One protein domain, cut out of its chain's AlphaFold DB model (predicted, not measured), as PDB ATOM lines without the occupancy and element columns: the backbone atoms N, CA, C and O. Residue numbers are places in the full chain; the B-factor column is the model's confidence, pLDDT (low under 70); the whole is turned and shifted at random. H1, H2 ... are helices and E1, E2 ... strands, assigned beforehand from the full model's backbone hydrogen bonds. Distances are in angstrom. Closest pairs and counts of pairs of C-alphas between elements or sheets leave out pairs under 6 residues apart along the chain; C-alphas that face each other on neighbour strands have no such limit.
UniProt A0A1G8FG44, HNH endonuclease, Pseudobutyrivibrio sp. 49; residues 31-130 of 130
ATOM      1  N   PHE A  31      35.358  57.202 -28.203       83.19
ATOM      2  CA  PHE A  31      34.009  56.653 -28.380       83.19
ATOM      3  C   PHE A  31      33.997  55.114 -28.395       83.19
ATOM      4  O   PHE A  31      33.221  54.487 -27.663       83.19
ATOM      5  N   TYR A  32      34.877  54.483 -29.183       84.56
ATOM      6  CA  TYR A  32      34.975  53.021 -29.255       84.56
ATOM      7  C   TYR A  32      35.388  52.402 -27.916       84.56
ATOM      8  O   TYR A  32      34.788  51.402 -27.496       84.56
ATOM      9  N   TYR A  33      36.356  53.007 -27.219       83.19
ATOM     10  CA  TYR A  33      36.785  52.573 -25.890       83.19
ATOM     11  C   TYR A  33      35.637  52.640 -24.875       83.19
ATOM     12  O   TYR A  33      35.322  51.635 -24.231       83.19
ATOM     13  N   ASN A  34      34.923  53.766 -24.799       85.00
ATOM     14  CA  ASN A  34      33.778  53.915 -23.899       85.00
ATOM     15  C   ASN A  34      32.669  52.910 -24.220       85.00
ATOM     16  O   ASN A  34      32.122  52.271 -23.319       85.00
ATOM     17  N   ARG A  35      32.370  52.675 -25.504       88.25
ATOM     18  CA  ARG A  35      31.407  51.643 -25.917       88.25
ATOM     19  C   ARG A  35      31.849  50.242 -25.487       88.25
ATOM     20  O   ARG A  35      31.012  49.427 -25.089       88.25
ATOM     21  N   PHE A  36      33.137  49.921 -25.586       87.75
ATOM     22  CA  PHE A  36      33.687  48.651 -25.112       87.75
ATOM     23  C   PHE A  36      33.562  48.510 -23.590       87.75
ATOM     24  O   PHE A  36      33.003  47.515 -23.119       87.75
ATOM     25  N   MET A  37      33.980  49.523 -22.831       89.00
ATOM     26  CA  MET A  37      33.902  49.518 -21.369       89.00
ATOM     27  C   MET A  37      32.454  49.448 -20.870       89.00
ATOM     28  O   MET A  37      32.142  48.637 -19.997       89.00
ATOM     29  N   ASN A  38      31.532  50.180 -21.499       92.12
ATOM     30  CA  ASN A  38      30.102  50.121 -21.188       92.12
ATOM     31  C   ASN A  38      29.495  48.739 -21.474       92.12
ATOM     32  O   ASN A  38      28.656  48.256 -20.711       92.12
ATOM     33  N   ARG A  39      29.915  48.053 -22.548       91.25
ATOM     34  CA  ARG A  39      29.508  46.659 -22.803       91.25
ATOM     35  C   ARG A  39      30.028  45.707 -21.725       91.25
ATOM     36  O   ARG A  39      29.261  44.864 -21.265       91.25
ATOM     37  N   ARG A  40      31.287  45.850 -21.291       91.00
ATOM     38  CA  ARG A  40      31.852  45.041 -20.194       91.00
ATOM     39  C   ARG A  40      31.098  45.264 -18.887       91.00
ATOM     40  O   ARG A  40      30.685  44.289 -18.272       91.00
ATOM     41  N   ARG A  41      30.852  46.525 -18.515       92.25
ATOM     42  CA  ARG A  41      30.121  46.886 -17.292       92.25
ATOM     43  C   ARG A  41      28.710  46.297 -17.278       92.25
ATOM     44  O   ARG A  41      28.325  45.672 -16.298       92.25
ATOM     45  N   ARG A  42      27.963  46.426 -18.383       93.56
ATOM     46  CA  ARG A  42      26.624  45.821 -18.513       93.56
ATOM     47  C   ARG A  42      26.660  44.300 -18.394       93.56
ATOM     48  O   ARG A  42      25.836  43.729 -17.691       93.56
ATOM     49  N   LYS A  43      27.634  43.651 -19.040       92.44
ATOM     50  CA  LYS A  43      27.810  42.197 -18.956       92.44
ATOM     51  C   LYS A  43      28.094  41.738 -17.525       92.44
ATOM     52  O   LYS A  43      27.551  40.722 -17.105       92.44
ATOM     53  N   GLU A  44      28.927  42.469 -16.792       93.50
ATOM     54  CA  GLU A  44      29.251  42.137 -15.403       93.50
ATOM     55  C   GLU A  44      28.062  42.370 -14.466       93.50
ATOM     56  O   GLU A  44      27.770  41.522 -13.628       93.50
ATOM     57  N   SER A  45      27.308  43.454 -14.677       94.88
ATOM     58  CA  SER A  45      26.061  43.721 -13.952       94.88
ATOM     59  C   SER A  45      25.037  42.592 -14.138       94.88
ATOM     60  O   SER A  45      24.543  42.039 -13.159       94.88
ATOM     61  N   LEU A  46      24.809  42.151 -15.383       94.81
ATOM     62  CA  LEU A  46      23.915  41.023 -15.673       94.81
ATOM     63  C   LEU A  46      24.388  39.729 -14.995       94.81
ATOM     64  O   LEU A  46      23.598  39.007 -14.390       94.81
ATOM     65  N   LYS A  47      25.693  39.437 -15.055       94.62
ATOM     66  CA  LYS A  47      26.267  38.278 -14.361       94.62
ATOM     67  C   LYS A  47      26.097  38.354 -12.845       94.62
ATOM     68  O   LYS A  47      25.919  37.308 -12.230       94.62
ATOM     69  N   ASN A  48      26.186  39.538 -12.241       94.75
ATOM     70  CA  ASN A  48      25.931  39.726 -10.810       94.75
ATOM     71  C   ASN A  48      24.466  39.454 -10.483       94.75
ATOM     72  O   ASN A  48      24.184  38.681  -9.574       94.75
ATOM     73  N   GLN A  49      23.545  40.003 -11.272       95.62
ATOM     74  CA  GLN A  49      22.112  39.784 -11.090       95.62
ATOM     75  C   GLN A  49      21.746  38.293 -11.145       95.62
ATOM     76  O   GLN A  49      21.020  37.799 -10.288       95.62
ATOM     77  N   ILE A  50      22.295  37.549 -12.110       96.38
ATOM     78  CA  ILE A  50      22.053  36.103 -12.242       96.38
ATOM     79  C   ILE A  50      22.689  35.320 -11.088       96.38
ATOM     80  O   ILE A  50      22.106  34.355 -10.606       96.38
ATOM     81  N   TRP A  51      23.871  35.725 -10.629       95.38
ATOM     82  CA  TRP A  51      24.571  35.073  -9.519       95.38
ATOM     83  C   TRP A  51      23.806  35.191  -8.198       95.38
ATOM     84  O   TRP A  51      23.674  34.203  -7.470       95.38
ATOM     85  N   MET A  52      23.203  36.356  -7.943       93.81
ATOM     86  CA  MET A  52      22.405  36.593  -6.738       93.81
ATOM     87  C   MET A  52      21.157  35.711  -6.641       93.81
ATOM     88  O   MET A  52      20.678  35.487  -5.535       93.81
ATOM     89  N   LYS A  53      20.688  35.105  -7.743       95.50
ATOM     90  CA  LYS A  53      19.557  34.156  -7.724       95.50
ATOM     91  C   LYS A  53      19.751  32.942  -6.811       95.50
ATOM     92  O   LYS A  53      18.791  32.261  -6.466       95.50
ATOM     93  N   THR A  54      21.003  32.646  -6.485       95.75
ATOM     94  CA  THR A  54      21.417  31.493  -5.673       95.75
ATOM     95  C   THR A  54      22.186  31.910  -4.422       95.75
ATOM     96  O   THR A  54      22.698  31.055  -3.714       95.75
ATOM     97  N   GLY A  55      22.356  33.213  -4.163       93.69
ATOM     98  CA  GLY A  55      23.212  33.678  -3.065       93.69
ATOM     99  C   GLY A  55      24.692  33.295  -3.215       93.69
ATOM    100  O   GLY A  55      25.412  33.219  -2.226       93.69
ATOM    101  N   GLY A  56      25.156  33.035  -4.441       93.75
ATOM    102  CA  GLY A  56      26.570  32.792  -4.734       93.75
ATOM    103  C   GLY A  56      26.996  31.330  -4.886       93.75
ATOM    104  O   GLY A  56      28.190  31.053  -5.036       93.75
ATOM    105  N   VAL A  57      26.053  30.385  -4.904       96.50
ATOM    106  CA  VAL A  57      26.340  28.962  -5.144       96.50
ATOM    107  C   VAL A  57      25.989  28.513  -6.565       96.50
ATOM    108  O   VAL A  57      25.273  29.165  -7.314       96.50
ATOM    109  N   CYS A  58      26.517  27.368  -6.987       97.44
ATOM    110  CA  CYS A  58      26.126  26.747  -8.248       97.44
ATOM    111  C   CYS A  58      24.684  26.228  -8.163       97.44
ATOM    112  O   CYS A  58      24.400  25.398  -7.299       97.44
ATOM    113  N   ALA A  59      23.823  26.597  -9.120       97.19
ATOM    114  CA  ALA A  59      22.425  26.155  -9.142       97.19
ATOM    115  C   ALA A  59      22.264  24.623  -9.136       97.19
ATOM    116  O   ALA A  59      21.293  24.121  -8.578       97.19
ATOM    117  N   LYS A  60      23.227  23.876  -9.704       96.94
ATOM    118  CA  LYS A  60      23.196  22.403  -9.786       96.94
ATOM    119  C   LYS A  60      23.782  21.694  -8.571       96.94
ATOM    120  O   LYS A  60      23.210  20.718  -8.108       96.94
ATOM    121  N   CYS A  61      24.970  22.101  -8.122       97.00
ATOM    122  CA  CYS A  61      25.750  21.333  -7.141       97.00
ATOM    123  C   CYS A  61      25.908  22.010  -5.779       97.00
ATOM    124  O   CYS A  61      26.581  21.448  -4.922       97.00
ATOM    125  N   GLY A  62      25.386  23.226  -5.599       96.50
ATOM    126  CA  GLY A  62      25.389  23.932  -4.315       96.50
ATOM    127  C   GLY A  62      26.760  24.414  -3.833       96.50
ATOM    128  O   GLY A  62      26.850  25.096  -2.820       96.50
ATOM    129  N   LYS A  63      27.848  24.109  -4.551       96.94
ATOM    130  CA  LYS A  63      29.189  24.608  -4.213       96.94
ATOM    131  C   LYS A  63      29.254  26.118  -4.409       96.94
ATOM    132  O   LYS A  63      28.759  26.610  -5.424       96.94
ATOM    133  N   ALA A  64      29.921  26.821  -3.495       96.56
ATOM    134  CA  ALA A  64      30.227  28.238  -3.648       96.56
ATOM    135  C   ALA A  64      30.983  28.486  -4.962       96.56
ATOM    136  O   ALA A  64      31.885  27.730  -5.342       96.56
ATOM    137  N   VAL A  65      30.583  29.533  -5.681       94.19
ATOM    138  CA  VAL A  65      31.209  29.928  -6.938       94.19
ATOM    139  C   VAL A  65      31.640  31.373  -6.820       94.19
ATOM    140  O   VAL A  65      30.806  32.273  -6.833       94.19
ATOM    141  N   GLU A  66      32.953  31.577  -6.772       91.44
ATOM    142  CA  GLU A  66      33.541  32.912  -6.794       91.44
ATOM    143  C   GLU A  66      33.018  33.737  -7.974       91.44
ATOM    144  O   GLU A  66      32.899  33.186  -9.083       91.44
ATOM    145  N   PRO A  67      32.792  35.052  -7.791       88.19
ATOM    146  CA  PRO A  67      32.347  35.933  -8.855       88.19
ATOM    147  C   PRO A  67      33.128  35.715 -10.157       88.19
ATOM    148  O   PRO A  67      32.536  35.414 -11.192       88.19
ATOM    149  N   ASP A  68      34.456  35.733 -10.128       87.69
ATOM    150  CA  ASP A  68      35.267  35.639 -11.349       87.69
ATOM    151  C   ASP A  68      35.215  34.276 -12.055       87.69
ATOM    152  O   ASP A  68      35.516  34.169 -13.248       87.69
ATOM    153  N   LYS A  69      34.816  33.218 -11.339       89.12
ATOM    154  CA  LYS A  69      34.747  31.843 -11.858       89.12
ATOM    155  C   LYS A  69      33.329  31.435 -12.259       89.12
ATOM    156  O   LYS A  69      33.148  30.342 -12.808       89.12
ATOM    157  N   ARG A  70      32.331  32.291 -12.014       91.88
ATOM    158  CA  ARG A  70      30.930  32.006 -12.329       91.88
ATOM    159  C   ARG A  70      30.676  31.961 -13.825       91.88
ATOM    160  O   ARG A  70      31.136  32.808 -14.597       91.88
ATOM    161  N   THR A  71      29.899  30.969 -14.231       96.12
ATOM    162  CA  THR A  71      29.378  30.862 -15.589       96.12
ATOM    163  C   THR A  71      27.870  31.053 -15.565       96.12
ATOM    164  O   THR A  71      27.224  30.778 -14.557       96.12
ATOM    165  N   ILE A  72      27.332  31.564 -16.666       96.50
ATOM    166  CA  ILE A  72      25.893  31.613 -16.900       96.50
ATOM    167  C   ILE A  72      25.583  30.485 -17.872       96.50
ATOM    168  O   ILE A  72      26.292  30.344 -18.872       96.50
ATOM    169  N   ASP A  73      24.555  29.712 -17.565       96.19
ATOM    170  CA  ASP A  73      23.984  28.722 -18.467       96.19
ATOM    171  C   ASP A  73      22.534  29.082 -18.811       96.19
ATOM    172  O   ASP A  73      21.883  29.845 -18.090       96.19
ATOM    173  N   HIS A  74      22.048  28.549 -19.929       96.88
ATOM    174  CA  HIS A  74      20.658  28.660 -20.352       96.88
ATOM    175  C   HIS A  74      19.895  27.418 -19.900       96.88
ATOM    176  O   HIS A  74      20.247  26.305 -20.297       96.88
ATOM    177  N   PHE A  75      18.840  27.591 -19.100       96.31
ATOM    178  CA  PHE A  75      18.001  26.489 -18.635       96.31
ATOM    179  C   PHE A  75      17.451  25.691 -19.826       96.31
ATOM    180  O   PHE A  75      17.761  24.506 -19.956       96.31
ATOM    181  N   ILE A  76      16.783  26.378 -20.759       96.19
ATOM    182  CA  ILE A  76      16.518  25.910 -22.121       96.19
ATOM    183  C   ILE A  76      17.694  26.349 -23.005       96.19
ATOM    184  O   ILE A  76      17.871  27.551 -23.219       96.19
ATOM    185  N   PRO A  77      18.515  25.423 -23.532       96.06
ATOM    186  CA  PRO A  77      19.650  25.766 -24.385       96.06
ATOM    187  C   PRO A  77      19.225  26.514 -25.653       96.06
ATOM    188  O   PRO A  77      18.167  26.238 -26.215       96.06
ATOM    189  N   LYS A  78      20.096  27.388 -26.179       95.12
ATOM    190  CA  LYS A  78      19.839  28.124 -27.437       95.12
ATOM    191  C   LYS A  78      19.504  27.216 -28.620       95.12
ATOM    192  O   LYS A  78      18.679  27.570 -29.450       95.12
ATOM    193  N   TYR A  79      20.129  26.039 -28.675       93.94
ATOM    194  CA  TYR A  79      19.844  25.027 -29.696       93.94
ATOM    195  C   TYR A  79      18.375  24.569 -29.686       93.94
ATOM    196  O   TYR A  79      17.825  24.241 -30.728       93.94
ATOM    197  N   HIS A  80      17.729  24.602 -28.518       93.75
ATOM    198  CA  HIS A  80      16.322  24.259 -28.323       93.75
ATOM    199  C   HIS A  80      15.407  25.496 -28.277       93.75
ATOM    200  O   HIS A  80      14.327  25.432 -27.705       93.75
ATOM    201  N   GLY A  81      15.838  26.630 -28.841       94.19
ATOM    202  CA  GLY A  81      15.025  27.850 -28.924       94.19
ATOM    203  C   GLY A  81      15.083  28.758 -27.693       94.19
ATOM    204  O   GLY A  81      14.437  29.803 -27.674       94.19
ATOM    205  N   GLY A  82      15.887  28.422 -26.681       95.88
ATOM    206  CA  GLY A  82      16.063  29.285 -25.517       95.88
ATOM    207  C   GLY A  82      16.715  30.628 -25.859       95.88
ATOM    208  O   GLY A  82      17.648  30.717 -26.660       95.88
ATOM    209  N   THR A  83      16.253  31.689 -25.208       96.31
ATOM    210  CA  THR A  83      16.704  33.071 -25.413       96.31
ATOM    211  C   THR A  83      17.584  33.554 -24.260       96.31
ATOM    212  O   THR A  83      17.715  32.890 -23.232       96.31
ATOM    213  N   ASP A  84      18.192  34.733 -24.416       95.88
ATOM    214  CA  ASP A  84      18.948  35.411 -23.352       95.88
ATOM    215  C   ASP A  84      18.029  36.130 -22.330       95.88
ATOM    216  O   ASP A  84      18.483  37.027 -21.618       95.88
ATOM    217  N   ASP A  85      16.741  35.758 -22.258       96.44
ATOM    218  CA  ASP A  85      15.817  36.226 -21.219       96.44
ATOM    219  C   ASP A  85      16.365  35.838 -19.847       96.44
ATOM    220  O   ASP A  85      16.745  34.690 -19.610       96.44
ATOM    221  N   ILE A  86      16.391  36.791 -18.916       95.94
ATOM    222  CA  ILE A  86      16.952  36.562 -17.590       95.94
ATOM    223  C   ILE A  86      16.290  35.387 -16.869       95.94
ATOM    224  O   ILE A  86      16.972  34.709 -16.106       95.94
ATOM    225  N   ARG A  87      15.008  35.098 -17.115       95.81
ATOM    226  CA  ARG A  87      14.286  33.950 -16.540       95.81
ATOM    227  C   ARG A  87      14.865  32.608 -16.998       95.81
ATOM    228  O   ARG A  87      14.839  31.656 -16.229       95.81
ATOM    229  N   ASN A  88      15.468  32.568 -18.187       97.19
ATOM    230  CA  ASN A  88      16.157  31.405 -18.747       97.19
ATOM    231  C   ASN A  88      17.624  31.285 -18.297       97.19
ATOM    232  O   ASN A  88      18.264  30.264 -18.531       97.19
ATOM    233  N   LEU A  89      18.200  32.324 -17.688       97.19
ATOM    234  CA  LEU A  89      19.616  32.342 -17.319       97.19
ATOM    235  C   LEU A  89      19.835  31.900 -15.869       97.19
ATOM    236  O   LEU A  89      19.261  32.474 -14.937       97.19
ATOM    237  N   ILE A  90      20.728  30.930 -15.673       96.44
ATOM    238  CA  ILE A  90      21.039  30.322 -14.371       96.44
ATOM    239  C   ILE A  90      22.543  30.400 -14.053       96.44
ATOM    240  O   ILE A  90      23.378  30.263 -14.954       96.44
ATOM    241  N   PRO A  91      22.935  30.627 -12.785       96.81
ATOM    242  CA  PRO A  91      24.339  30.614 -12.391       96.81
ATOM    243  C   PRO A  91      24.837  29.177 -12.191       96.81
ATOM    244  O   PRO A  91      24.262  28.386 -11.443       96.81
ATOM    245  N   MET A  92      25.958  28.833 -12.820       97.06
ATOM    246  CA  MET A  92      26.581  27.516 -12.679       97.06
ATOM    247  C   MET A  92      28.098  27.618 -12.544       97.06
ATOM    248  O   MET A  92      28.744  28.531 -13.073       97.06
ATOM    249  N   CYS A  93      28.702  26.628 -11.888       96.50
ATOM    250  CA  CYS A  93      30.142  26.424 -11.972       96.50
ATOM    251  C   CYS A  93      30.518  25.840 -13.345       96.50
ATOM    252  O   CYS A  93      29.723  25.152 -13.991       96.50
ATOM    253  N   LYS A  94      31.764  26.065 -13.776       96.25
ATOM    254  CA  LYS A  94      32.261  25.612 -15.087       96.25
ATOM    255  C   LYS A  94      32.084  24.104 -15.315       96.25
ATOM    256  O   LYS A  94      31.773  23.693 -16.428       96.25
ATOM    257  N   ALA A  95      32.285  23.288 -14.276       96.62
ATOM    258  CA  ALA A  95      32.171  21.834 -14.371       96.62
ATOM    259  C   ALA A  95      30.724  21.391 -14.632       96.62
ATOM    260  O   ALA A  95      30.479  20.642 -15.574       96.62
ATOM    261  N   CYS A  96      29.763  21.897 -13.850       96.94
ATOM    262  CA  CYS A  96      28.350  21.556 -14.022       96.94
ATOM    263  C   CYS A  96      27.782  22.108 -15.332       96.94
ATOM    264  O   CYS A  96      27.054  21.391 -16.007       96.94
ATOM    265  N   ASN A  97      28.157  23.332 -15.718       96.94
ATOM    266  CA  ASN A  97      27.750  23.916 -16.996       96.94
ATOM    267  C   ASN A  97      28.228  23.043 -18.174       96.94
ATOM    268  O   ASN A  97      27.433  22.594 -18.997       96.94
ATOM    269  N   ARG A  98      29.517  22.669 -18.181       96.31
ATOM    270  CA  ARG A  98      30.070  21.755 -19.193       96.31
ATOM    271  C   ARG A  98      29.371  20.393 -19.196       96.31
ATOM    272  O   ARG A  98      29.144  19.844 -20.267       96.31
ATOM    273  N   ALA A  99      29.055  19.847 -18.022       96.12
ATOM    274  CA  ALA A  99      28.381  18.557 -17.909       96.12
ATOM    275  C   ALA A  99      26.930  18.607 -18.413       96.12
ATOM    276  O   ALA A  99      26.459  17.630 -18.994       96.12
ATOM    277  N   LYS A 100      26.209  19.718 -18.206       94.88
ATOM    278  CA  LYS A 100      24.856  19.911 -18.746       94.88
ATOM    279  C   LYS A 100      24.885  19.999 -20.269       94.88
ATOM    280  O   LYS A 100      24.190  19.226 -20.931       94.88
ATOM    281  N   GLY A 101      25.723  20.885 -20.810       94.31
ATOM    282  CA  GLY A 101      25.793  21.144 -22.246       94.31
ATOM    283  C   GLY A 101      24.432  21.562 -22.810       94.31
ATOM    284  O   GLY A 101      23.670  22.279 -22.164       94.31
ATOM    285  N   SER A 102      24.098  21.066 -24.001       94.44
ATOM    286  CA  SER A 102      22.836  21.385 -24.685       94.44
ATOM    287  C   SER A 102      21.665  20.475 -24.301       94.44
ATOM    288  O   SER A 102      20.674  20.446 -25.018       94.44
ATOM    289  N   ARG A 103      21.754  19.705 -23.210       94.69
ATOM    290  CA  ARG A 103      20.669  18.798 -22.809       94.69
ATOM    291  C   ARG A 103      19.513  19.572 -22.180       94.69
ATOM    292  O   ARG A 103      19.738  20.427 -21.322       94.69
ATOM    293  N   LEU A 104      18.290  19.215 -22.569       94.06
ATOM    294  CA  LEU A 104      17.082  19.580 -21.836       94.06
ATOM    295  C   LEU A 104      17.011  18.760 -20.549       94.06
ATOM    296  O   LEU A 104      17.270  17.557 -20.546       94.06
ATOM    297  N   VAL A 105      16.702  19.435 -19.453       93.88
ATOM    298  CA  VAL A 105      16.660  18.875 -18.102       93.88
ATOM    299  C   VAL A 105      15.532  19.552 -17.335       93.88
ATOM    300  O   VAL A 105      15.195  20.700 -17.622       93.88
ATOM    301  N   SER A 106      14.955  18.846 -16.366       93.12
ATOM    302  CA  SER A 106      13.968  19.422 -15.452       93.12
ATOM    303  C   SER A 106      14.605  20.510 -14.578       93.12
ATOM    304  O   SER A 106      15.833  20.565 -14.429       93.12
ATOM    305  N   ILE A 107      13.793  21.396 -13.996       91.88
ATOM    306  CA  ILE A 107      14.312  22.440 -13.102       91.88
ATOM    307  C   ILE A 107      14.812  21.827 -11.788       91.88
ATOM    308  O   ILE A 107      15.810  22.292 -11.240       91.88
ATOM    309  N   GLU A 108      14.183  20.742 -11.337       91.25
ATOM    310  CA  GLU A 108      14.558  19.952 -10.162       91.25
ATOM    311  C   GLU A 108      15.940  19.336 -10.341       91.25
ATOM    312  O   GLU A 108      16.788  19.431  -9.455       91.25
ATOM    313  N   ASP A 109      16.196  18.758 -11.516       91.81
ATOM    314  CA  ASP A 109      17.498  18.192 -11.818       91.81
ATOM    315  C   ASP A 109      18.513  19.299 -12.043       91.81
ATOM    316  O   ASP A 109      19.617  19.249 -11.510       91.81
ATOM    317  N   CYS A 110      18.201  20.296 -12.862       91.31
ATOM    318  CA  CYS A 110      19.183  21.286 -13.283       91.31
ATOM    319  C   CYS A 110      19.605  22.223 -12.150       91.31
ATOM    320  O   CYS A 110      20.784  22.582 -12.051       91.31
ATOM    321  N   CYS A 111      18.640  22.640 -11.335       93.44
ATOM    322  CA  CYS A 111      18.732  23.834 -10.507       93.44
ATOM    323  C   CYS A 111      18.122  23.659  -9.102       93.44
ATOM    324  O   CYS A 111      17.369  24.537  -8.672       93.44
ATOM    325  N   PRO A 112      18.434  22.589  -8.345       95.19
ATOM    326  CA  PRO A 112      17.848  22.375  -7.020       95.19
ATOM    327  C   PRO A 112      18.186  23.476  -6.001       95.19
ATOM    328  O   PRO A 112      17.456  23.642  -5.031       95.19
ATOM    329  N   TYR A 113      19.263  24.244  -6.217       96.25
ATOM    330  CA  TYR A 113      19.708  25.323  -5.318       96.25
ATOM    331  C   TYR A 113      19.251  26.723  -5.751       96.25
ATOM    332  O   TYR A 113      19.725  27.730  -5.223       96.25
ATOM    333  N   LEU A 114      18.380  26.813  -6.753       95.44
ATOM    334  CA  LEU A 114      17.767  28.075  -7.151       95.44
ATOM    335  C   LEU A 114      16.660  28.441  -6.151       95.44
ATOM    336  O   LEU A 114      15.939  27.551  -5.700       95.44
ATOM    337  N   SER A 115      16.513  29.725  -5.796       93.62
ATOM    338  CA  SER A 115      15.424  30.130  -4.895       93.62
ATOM    339  C   SER A 115      14.058  29.802  -5.500       93.62
ATOM    340  O   SER A 115      13.900  29.780  -6.725       93.62
ATOM    341  N   GLU A 116      13.063  29.583  -4.643       92.62
ATOM    342  CA  GLU A 116      11.716  29.196  -5.074       92.62
ATOM    343  C   GLU A 116      11.107  30.203  -6.060       92.62
ATOM    344  O   GLU A 116      10.585  29.828  -7.109       92.62
ATOM    345  N   GLU A 117      11.293  31.497  -5.791       94.38
ATOM    346  CA  GLU A 117      10.890  32.586  -6.683       94.38
ATOM    347  C   GLU A 117      11.476  32.422  -8.097       94.38
ATOM    348  O   GLU A 117      10.758  32.479  -9.098       94.38
ATOM    349  N   TYR A 118      12.784  32.170  -8.208       95.19
ATOM    350  CA  TYR A 118      13.440  32.034  -9.508       95.19
ATOM    351  C   TYR A 118      13.132  30.701 -10.198       95.19
ATOM    352  O   TYR A 118      13.136  30.655 -11.431       95.19
ATOM    353  N   ARG A 119      12.829  29.634  -9.444       94.62
ATOM    354  CA  ARG A 119      12.331  28.366 -10.007       94.62
ATOM    355  C   ARG A 119      10.972  28.574 -10.664       94.62
ATOM    356  O   ARG A 119      10.811  28.207 -11.828       94.62
ATOM    357  N   ALA A 120      10.049  29.249  -9.982       94.75
ATOM    358  CA  ALA A 120       8.738  29.584 -10.534       94.75
ATOM    359  C   ALA A 120       8.851  30.416 -11.826       94.75
ATOM    360  O   ALA A 120       8.167  30.138 -12.813       94.75
ATOM    361  N   LEU A 121       9.771  31.387 -11.870       95.31
ATOM    362  CA  LEU A 121      10.026  32.182 -13.077       95.31
ATOM    363  C   LEU A 121      10.584  31.352 -14.245       95.31
ATOM    364  O   LEU A 121      10.186  31.579 -15.390       95.31
ATOM    365  N   ALA A 122      11.481  30.401 -13.978       93.56
ATOM    366  CA  ALA A 122      12.033  29.514 -15.004       93.56
ATOM    367  C   ALA A 122      10.975  28.540 -15.560       93.56
ATOM    368  O   ALA A 122      10.919  28.304 -16.770       93.56
ATOM    369  N   ILE A 123      10.092  28.024 -14.698       93.88
ATOM    370  CA  ILE A 123       8.948  27.191 -15.104       93.88
ATOM    371  C   ILE A 123       7.999  28.000 -15.990       93.88
ATOM    372  O   ILE A 123       7.652  27.558 -17.086       93.88
ATOM    373  N   LYS A 124       7.643  29.218 -15.562       95.19
ATOM    374  CA  LYS A 124       6.798  30.130 -16.344       95.19
ATOM    375  C   LYS A 124       7.396  30.401 -17.728       95.19
ATOM    376  O   LYS A 124       6.705  30.247 -18.728       95.19
ATOM    377  N   TYR A 125       8.689  30.725 -17.791       94.50
ATOM    378  CA  TYR A 125       9.405  30.922 -19.055       94.50
ATOM    379  C   TYR A 125       9.311  29.696 -19.974       94.50
ATOM    380  O   TYR A 125       9.068  29.831 -21.171       94.50
ATOM    381  N   SER A 126       9.464  28.496 -19.416       90.44
ATOM    382  CA  SER A 126       9.412  27.248 -20.185       90.44
ATOM    383  C   SER A 126       8.025  26.961 -20.760       90.44
ATOM    384  O   SER A 126       7.918  26.382 -21.836       90.44
ATOM    385  N   GLY A 127       6.964  27.388 -20.068       89.06
ATOM    386  CA  GLY A 127       5.591  27.312 -20.570       89.06
ATOM    387  C   GLY A 127       5.286  28.318 -21.685       89.06
ATOM    388  O   GLY A 127       4.502  28.005 -22.577       89.06
ATOM    389  N   GLU A 128       5.918  29.493 -21.650       88.38
ATOM    390  CA  GLU A 128       5.754  30.566 -22.644       88.38
ATOM    391  C   GLU A 128       6.602  30.367 -23.908       88.38
ATOM    392  O   GLU A 128       6.262  30.901 -24.957       88.38
ATOM    393  N   SER A 129       7.710  29.627 -23.820       74.06
ATOM    394  CA  SER A 129       8.710  29.501 -24.896       74.06
ATOM    395  C   SER A 129       8.317  28.521 -26.016       74.06
ATOM    396  O   SER A 129       9.189  27.859 -26.576       74.06
ATOM    397  N   LYS A 130       7.021  28.394 -26.318       56.59
ATOM    398  CA  LYS A 130       6.493  27.535 -27.390       56.59
ATOM    399  C   LYS A 130       6.216  28.317 -28.665       56.59
ATOM    400  O   LYS A 130       5.641  29.420 -28.559       56.59
TER     401      LYS A 130
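AT A GLANCE: This is residues 31 to 130 of the 130 residues of the protein "HNH endonuclease" of Pseudobutyrivibrio sp. 49 (UniProt A0A1G8FG44). A long helix, H1, sticks out with residues 31 to 43 from a compact body with the small hairpin E1 and E2 at its core; the end of H1 and H2 pack on this hairpin. The 100 printed residues include, in order, H1, E1, E2, H2, H3 and H4, mostly helix. The whole is compact, radius of gyration of the C-alphas 13.9 A, spanning 44 by 32 by 25 A.

HOW THE PARTS SIT: H1, residues 31 to 52, comes closest to E2, residues 89 to 92, at the C-alphas of Trp 51 and Pro 91, 5.3 A. E1, residues 71 to 74, and E2 are an antiparallel hairpin, N 71 and O 92 within hydrogen-bond range at 2.9 A. E1 and H2, residues 94 to 100, have closest C-alphas Thr 71 and Lys 94, 6.0 A. H3, residues 107 to 110, only just touches H4, residues 116 to 128, by its residues 119 to 123 alone, with 3 pairs of C-alphas within 8 A, closest Ile 107 and Arg 119, 7.0 A. In H1, H2 and H4 every O i to N i+4 pair is within hydrogen-bond range; H3 is too short.

IN THESE COORDINATES: H1 runs 31.7 A from C-alpha 31 at (34.009, 56.653, -28.380); H4 runs 18.6 A to C-alpha 128 at (5.754, 30.566, -22.644).

THE WHOLE: The farthest C-alphas, Phe 31 and Glu 108, are 45.4 A apart. The printed part has no cut; links H1 to E1 and E1 to E2 are long. Residue 130 has pLDDT under 70.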